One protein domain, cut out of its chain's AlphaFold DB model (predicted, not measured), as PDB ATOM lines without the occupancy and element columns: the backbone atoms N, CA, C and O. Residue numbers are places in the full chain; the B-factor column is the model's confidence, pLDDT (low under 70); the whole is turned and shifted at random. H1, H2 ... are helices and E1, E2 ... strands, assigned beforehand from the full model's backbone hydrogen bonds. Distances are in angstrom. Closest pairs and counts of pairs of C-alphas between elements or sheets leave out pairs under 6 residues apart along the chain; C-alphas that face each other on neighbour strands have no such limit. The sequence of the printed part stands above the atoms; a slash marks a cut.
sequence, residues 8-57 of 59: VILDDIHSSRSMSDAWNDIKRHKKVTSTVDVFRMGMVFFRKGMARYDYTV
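This is residues 8 to 57 of the 59 residues of an uncharacterized protein of Bacteroidales bacterium (UniProt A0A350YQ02). A small four-stranded sheet has one helix, H1, packed lengthwise over one face; its other face is bare. The 50 printed residues, of mixed class, include named elements E1 H1 E2 E3 E4; the mixed sheet runs E1 E3 E2 E4. The whole is compact, radius of gyration of the C-alphas 10.4 A, spanning 33 by 19 by 15 A.

E2, residues 34 to 37, and E3, 42 to 45, each measure 10.1 A; E4, 53 to 56, 10.0 A, ends at C-alpha (36.559, -16.246, -4.494). E1, 8 to 10, 6.6 A, begins at C-alpha (45.313, -8.693, -15.779). H1, 17 to 28, measures 16.5 A.

E2 and E3 form an antiparallel hairpin; N 43 and O 36 are 2.8 A apart. E1 is antiparallel to E3, N 10 to O 42 2.9 A. E4 is parallel to E2, N 37 to O 55 2.8 A. H1 is on the sheet, height 10.4 A, over E3 and E2; its closest C-alphas to E2 are Lys 27 and Thr 35, 6.5 A. H1 has every O i to N i+4 pair within hydrogen-bond range. E1, H1, E2 make a split strand-helix-strand unit, E3 between same-way strands, crossover right-handed.

The farthest C-alphas, Ser 16 and Gly 49, are 33.0 A apart. The printed part has no cut, no link is long, and no printed residue is under 70 in pLDDT.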
ATOM      1  N   VAL A   8      44.928  -9.859 -16.580       95.38
ATOM      2  CA  VAL A   8      45.313  -8.693 -15.779       95.38
ATOM      3  C   VAL A   8      45.306  -9.101 -14.317       95.38
ATOM      4  O   VAL A   8      44.328  -9.673 -13.841       95.38
ATOM      5  N   ILE A   9      46.401  -8.809 -13.624       96.31
ATOM      6  CA  ILE A   9      46.577  -9.103 -12.207       96.31
ATOM      7  C   ILE A   9      46.648  -7.778 -11.454       96.31
ATOM      8  O   ILE A   9      47.390  -6.878 -11.847       96.31
ATOM      9  N   LEU A  10      45.856  -7.661 -10.394       96.69
ATOM     10  CA  LEU A  10      45.783  -6.490  -9.527       96.69
ATOM     11  C   LEU A  10      46.099  -6.923  -8.103       96.69
ATOM     12  O   LEU A  10      45.440  -7.829  -7.597       96.69
ATOM     13  N   ASP A  11      47.082  -6.290  -7.472       96.44
ATOM     14  CA  ASP A  11      47.404  -6.528  -6.063       96.44
ATOM     15  C   ASP A  11      46.576  -5.618  -5.144       96.44
ATOM     16  O   ASP A  11      45.987  -4.624  -5.583       96.44
ATOM     17  N   ASP A  12      46.535  -5.980  -3.866       94.75
ATOM     18  CA  ASP A  12      45.935  -5.227  -2.767       94.75
ATOM     19  C   ASP A  12      44.470  -4.791  -3.014       94.75
ATOM     20  O   ASP A  12      44.033  -3.718  -2.580       94.75
ATOM     21  N   ILE A  13      43.675  -5.653  -3.664       96.94
ATOM     22  CA  ILE A  13      42.281  -5.376  -4.081       96.94
ATOM     23  C   ILE A  13      41.308  -5.103  -2.918       96.94
ATOM     24  O   ILE A  13      40.244  -4.529  -3.136       96.94
ATOM     25  N   HIS A  14      41.687  -5.457  -1.683       95.19
ATOM     26  CA  HIS A  14      40.919  -5.199  -0.453       95.19
ATOM     27  C   HIS A  14      41.656  -4.315   0.565       95.19
ATOM     28  O   HIS A  14      41.244  -4.220   1.718       95.19
ATOM     29  N   SER A  15      42.745  -3.653   0.164       95.56
ATOM     30  CA  SER A  15      43.572  -2.829   1.067       95.56
ATOM     31  C   SER A  15      42.879  -1.571   1.593       95.56
ATOM     32  O   SER A  15      43.266  -1.020   2.621       95.56
ATOM     33  N   SER A  16      41.863  -1.086   0.884       96.94
ATOM     34  CA  SER A  16      41.098   0.100   1.252       96.94
ATOM     35  C   SER A  16      39.701   0.037   0.653       96.94
ATOM     36  O   SER A  16      39.458  -0.681  -0.317       96.94
ATOM     37  N   ARG A  17      38.780   0.845   1.191       97.38
ATOM     38  CA  ARG A  17      37.411   0.947   0.667       97.38
ATOM     39  C   ARG A  17      37.390   1.305  -0.819       97.38
ATOM     40  O   ARG A  17      36.652   0.686  -1.574       97.38
ATOM     41  N   SER A  18      38.224   2.253  -1.243       97.62
ATOM     42  CA  SER A  18      38.326   2.645  -2.652       97.62
ATOM     43  C   SER A  18      38.842   1.510  -3.535       97.62
ATOM     44  O   SER A  18      38.340   1.346  -4.642       97.62
ATOM     45  N   MET A  19      39.792   0.699  -3.056       96.88
ATOM     46  CA  MET A  19      40.263  -0.483  -3.790       96.88
ATOM     47  C   MET A  19      39.184  -1.561  -3.892       96.88
ATOM     48  O   MET A  19      38.963  -2.089  -4.980       96.88
ATOM     49  N   SER A  20      38.444  -1.820  -2.811       96.69
ATOM     50  CA  SER A  20      37.311  -2.750  -2.839       96.69
ATOM     51  C   SER A  20      36.189  -2.269  -3.767       96.69
ATOM     52  O   SER A  20      35.598  -3.071  -4.495       96.69
ATOM     53  N   ASP A  21      35.903  -0.966  -3.789       97.88
ATOM     54  CA  ASP A  21      34.919  -0.365  -4.693       97.88
ATOM     55  C   ASP A  21      35.380  -0.466  -6.156       97.88
ATOM     56  O   ASP A  21      34.622  -0.940  -7.007       97.88
ATOM     57  N   ALA A  22      36.650  -0.154  -6.435       97.50
ATOM     58  CA  ALA A  22      37.251  -0.325  -7.756       97.50
ATOM     59  C   ALA A  22      37.228  -1.793  -8.213       97.50
ATOM     60  O   ALA A  22      36.902  -2.082  -9.366       97.50
ATOM     61  N   TRP A  23      37.503  -2.742  -7.315       97.75
ATOM     62  CA  TRP A  23      37.392  -4.173  -7.602       97.75
ATOM     63  C   TRP A  23      35.961  -4.570  -7.975       97.75
ATOM     64  O   TRP A  23      35.734  -5.305  -8.939       97.75
ATOM     65  N   ASN A  24      34.968  -4.038  -7.264       97.19
ATOM     66  CA  ASN A  24      33.560  -4.244  -7.590       97.19
ATOM     67  C   ASN A  24      33.173  -3.631  -8.948       97.19
ATOM     68  O   ASN A  24      32.397  -4.240  -9.688       97.19
ATOM     69  N   ASP A  25      33.726  -2.472  -9.307       97.81
ATOM     70  CA  ASP A  25      33.531  -1.862 -10.625       97.81
ATOM     71  C   ASP A  25      34.161  -2.690 -11.750       97.81
ATOM     72  O   ASP A  25      33.527  -2.913 -12.786       97.81
ATOM     73  N   ILE A  26      35.365  -3.226 -11.533       96.94
ATOM     74  CA  ILE A  26      36.042  -4.124 -12.476       96.94
ATOM     75  C   ILE A  26      35.199  -5.374 -12.715       96.94
ATOM     76  O   ILE A  26      34.890  -5.686 -13.867       96.94
ATOM     77  N   LYS A  27      34.743  -6.037 -11.645       96.19
ATOM     78  CA  LYS A  27      33.835  -7.190 -11.743       96.19
ATOM     79  C   LYS A  27      32.562  -6.866 -12.509       96.19
ATOM     80  O   LYS A  27      32.033  -7.749 -13.169       96.19
ATOM     81  N   ARG A  28      32.058  -5.622 -12.460       96.06
ATOM     82  CA  ARG A  28      30.869  -5.154 -13.202       96.06
ATOM     83  C   ARG A  28      31.152  -4.758 -14.652       96.06
ATOM     84  O   ARG A  28      30.225  -4.755 -15.465       96.06
ATOM     85  N   HIS A  29      32.398  -4.512 -15.032       95.19
ATOM     86  CA  HIS A  29      32.732  -4.009 -16.357       95.19
ATOM     87  C   HIS A  29      32.306  -4.974 -17.487       95.19
ATOM     88  O   HIS A  29      32.538  -6.181 -17.431       95.19
ATOM     89  N   LYS A  30      31.684  -4.454 -18.557       92.44
ATOM     90  CA  LYS A  30      31.065  -5.273 -19.629       92.44
ATOM     91  C   LYS A  30      32.049  -6.153 -20.406       92.44
ATOM     92  O   LYS A  30      31.643  -7.140 -21.004       92.44
ATOM     93  N   LYS A  31      33.332  -5.777 -20.431       91.62
ATOM     94  CA  LYS A  31      34.384  -6.556 -21.106       91.62
ATOM     95  C   LYS A  31      34.945  -7.686 -20.238       91.62
ATOM     96  O   LYS A  31      35.595  -8.568 -20.784       91.62
ATOM     97  N   VAL A  32      34.727  -7.639 -18.922       93.75
ATOM     98  CA  VAL A  32      35.211  -8.671 -18.000       93.75
ATOM     99  C   VAL A  32      34.312  -9.889 -18.115       93.75
ATOM    100  O   VAL A  32      33.086  -9.793 -17.994       93.75
ATOM    101  N   THR A  33      34.937 -11.028 -18.383       94.06
ATOM    102  CA  THR A  33      34.256 -12.315 -18.516       94.06
ATOM    103  C   THR A  33      34.402 -13.136 -17.256       94.06
ATOM    104  O   THR A  33      33.475 -13.838 -16.885       94.06
ATOM    105  N   SER A  34      35.529 -13.051 -16.556       95.19
ATOM    106  CA  SER A  34      35.650 -13.705 -15.257       95.19
ATOM    107  C   SER A  34      36.628 -12.978 -14.355       95.19
ATOM    108  O   SER A  34      37.573 -12.352 -14.847       95.19
ATOM    109  N   THR A  35      36.415 -13.101 -13.049       97.31
ATOM    110  CA  THR A  35      37.387 -12.685 -12.039       97.31
ATOM    111  C   THR A  35      37.701 -13.816 -11.073       97.31
ATOM    112  O   THR A  35      36.857 -14.669 -10.806       97.31
ATOM    113  N   VAL A  36      38.932 -13.840 -10.567       97.31
ATOM    114  CA  VAL A  36      39.343 -14.731  -9.479       97.31
ATOM    115  C   VAL A  36      39.954 -13.878  -8.383       97.31
ATOM    116  O   VAL A  36      40.950 -13.197  -8.606       97.31
ATOM    117  N   ASP A  37      39.337 -13.917  -7.212       97.38
ATOM    118  CA  ASP A  37      39.772 -13.249  -5.994       97.38
ATOM    119  C   ASP A  37      40.510 -14.262  -5.109       97.38
ATOM    120  O   ASP A  37      39.929 -15.259  -4.666       97.38
ATOM    121  N   VAL A  38      41.804 -14.018  -4.885       96.31
ATOM    122  CA  VAL A  38      42.659 -14.804  -3.981       96.31
ATOM    123  C   VAL A  38      43.021 -14.003  -2.725       96.31
ATOM    124  O   VAL A  38      44.152 -14.058  -2.246       96.31
ATOM    125  N   PHE A  39      42.055 -13.245  -2.193       90.12
ATOM    126  CA  PHE A  39      42.098 -12.413  -0.981       90.12
ATOM    127  C   PHE A  39      42.970 -11.166  -1.048       90.12
ATOM    128  O   PHE A  39      42.554 -10.097  -0.617       90.12
ATOM    129  N   ARG A  40      44.201 -11.282  -1.533       91.56
ATOM    130  CA  ARG A  40      45.091 -10.125  -1.669       91.56
ATOM    131  C   ARG A  40      45.120  -9.604  -3.097       91.56
ATOM    132  O   ARG A  40      45.217  -8.406  -3.313       91.56
ATOM    133  N   MET A  41      44.951 -10.505  -4.057       96.25
ATOM    134  CA  MET A  41      45.143 -10.240  -5.473       96.25
ATOM    135  C   MET A  41      43.918 -10.684  -6.278       96.25
ATOM    136  O   MET A  41      43.278 -11.687  -5.958       96.25
ATOM    137  N   GLY A  42      43.601  -9.937  -7.331       97.38
ATOM    138  CA  GLY A  42      42.531 -10.231  -8.277       97.38
ATOM    139  C   GLY A  42      43.084 -10.541  -9.663       97.38
ATOM    140  O   GLY A  42      43.919  -9.802 -10.182       97.38
ATOM    141  N   MET A  43      42.600 -11.613 -10.289       97.06
ATOM    142  CA  MET A  43      42.865 -11.932 -11.695       97.06
ATOM    143  C   MET A  43      41.636 -11.600 -12.538       97.06
ATOM    144  O   MET A  43      40.519 -11.947 -12.159       97.06
ATOM    145  N   VAL A  44      41.836 -10.956 -13.686       96.62
ATOM    146  CA  VAL A  44      40.765 -10.485 -14.573       96.62
ATOM    147  C   VAL A  44      40.963 -11.030 -15.982       96.62
ATOM    148  O   VAL A  44      42.029 -10.868 -16.583       96.62
ATOM    149  N   PHE A  45      39.903 -11.632 -16.518       94.69
ATOM    150  CA  PHE A  45      39.869 -12.257 -17.839       94.69
ATOM    151  C   PHE A  45      38.870 -11.548 -18.767       94.69
ATOM    152  O   PHE A  45      37.835 -11.043 -18.322       94.69
ATOM    153  N   PHE A  46      39.167 -11.543 -20.072       92.50
ATOM    154  CA  PHE A  46      38.386 -10.853 -21.118       92.50
ATOM    155  C   PHE A  46      38.004 -11.778 -22.296       92.50
ATOM    156  O   PHE A  46      37.789 -11.318 -23.423       92.50
ATOM    157  N   ARG A  47      37.963 -13.097 -22.072       88.69
ATOM    158  CA  ARG A  47      37.810 -14.109 -23.129       88.69
ATOM    159  C   ARG A  47      36.360 -14.231 -23.605       88.69
ATOM    160  O   ARG A  47      35.453 -14.519 -22.833       88.69
ATOM    161  N   LYS A  48      36.142 -14.058 -24.911       84.19
ATOM    162  CA  LYS A  48      34.814 -14.191 -25.534       84.19
ATOM    163  C   LYS A  48      34.335 -15.649 -25.520       84.19
ATOM    164  O   LYS A  48      35.142 -16.566 -25.620       84.19
ATOM    165  N   GLY A  49      33.017 -15.849 -25.443       83.50
ATOM    166  CA  GLY A  49      32.393 -17.180 -25.483       83.50
ATOM    167  C   GLY A  49      32.384 -17.931 -24.148       83.50
ATOM    168  O   GLY A  49      31.899 -19.055 -24.096       83.50
ATOM    169  N   MET A  50      32.881 -17.319 -23.070       81.69
ATOM    170  CA  MET A  50      32.754 -17.842 -21.711       81.69
ATOM    171  C   MET A  50      31.602 -17.150 -20.980       81.69
ATOM    172  O   MET A  50      31.371 -15.952 -21.156       81.69
ATOM    173  N   ALA A  51      30.884 -17.909 -20.155       84.62
ATOM    174  CA  ALA A  51      29.888 -17.354 -19.247       84.62
ATOM    175  C   ALA A  51      30.562 -16.515 -18.151       84.62
ATOM    176  O   ALA A  51      31.725 -16.735 -17.802       84.62
ATOM    177  N   ARG A  52      29.824 -15.527 -17.636       92.00
ATOM    178  CA  ARG A  52      30.356 -14.587 -16.657       92.00
ATOM    179  C   ARG A  52      30.345 -15.169 -15.251       92.00
ATOM    180  O   ARG A  52      29.269 -15.477 -14.750       92.00
ATOM    181  N   TYR A  53      31.515 -15.246 -14.617       94.88
ATOM    182  CA  TYR A  53      31.666 -15.760 -13.253       94.88
ATOM    183  C   TYR A  53      32.707 -14.980 -12.450       94.88
ATOM    184  O   TYR A  53      33.784 -14.669 -12.956       94.88
ATOM    185  N   ASP A  54      32.397 -14.731 -11.183       96.50
ATOM    186  CA  ASP A  54      33.319 -14.164 -10.203       96.50
ATOM    187  C   ASP A  54      33.597 -15.232  -9.138       96.50
ATOM    188  O   ASP A  54      32.678 -15.688  -8.452       96.50
ATOM    189  N   TYR A  55      34.853 -15.660  -9.021       96.06
ATOM    190  CA  TYR A  55      35.284 -16.685  -8.073       96.06
ATOM    191  C   TYR A  55      36.004 -16.047  -6.888       96.06
ATOM    192  O   TYR A  55      36.800 -15.127  -7.060       96.06
ATOM    193  N   THR A  56      35.781 -16.583  -5.691       95.75
ATOM    194  CA  THR A  56      36.559 -16.246  -4.494       95.75
ATOM    195  C   THR A  56      37.099 -17.532  -3.901       95.75
ATOM    196  O   THR A  56      36.322 -18.421  -3.545       95.75
ATOM    197  N   VAL A  57      38.421 -17.643  -3.809       93.38
ATOM    198  CA  VAL A  57      39.064 -18.775  -3.140       93.38
ATOM    199  C   VAL A  57      38.796 -18.664  -1.640       93.38
ATOM    200  O   VAL A  57      38.876 -17.578  -1.078       93.38
TER     201      VAL A  57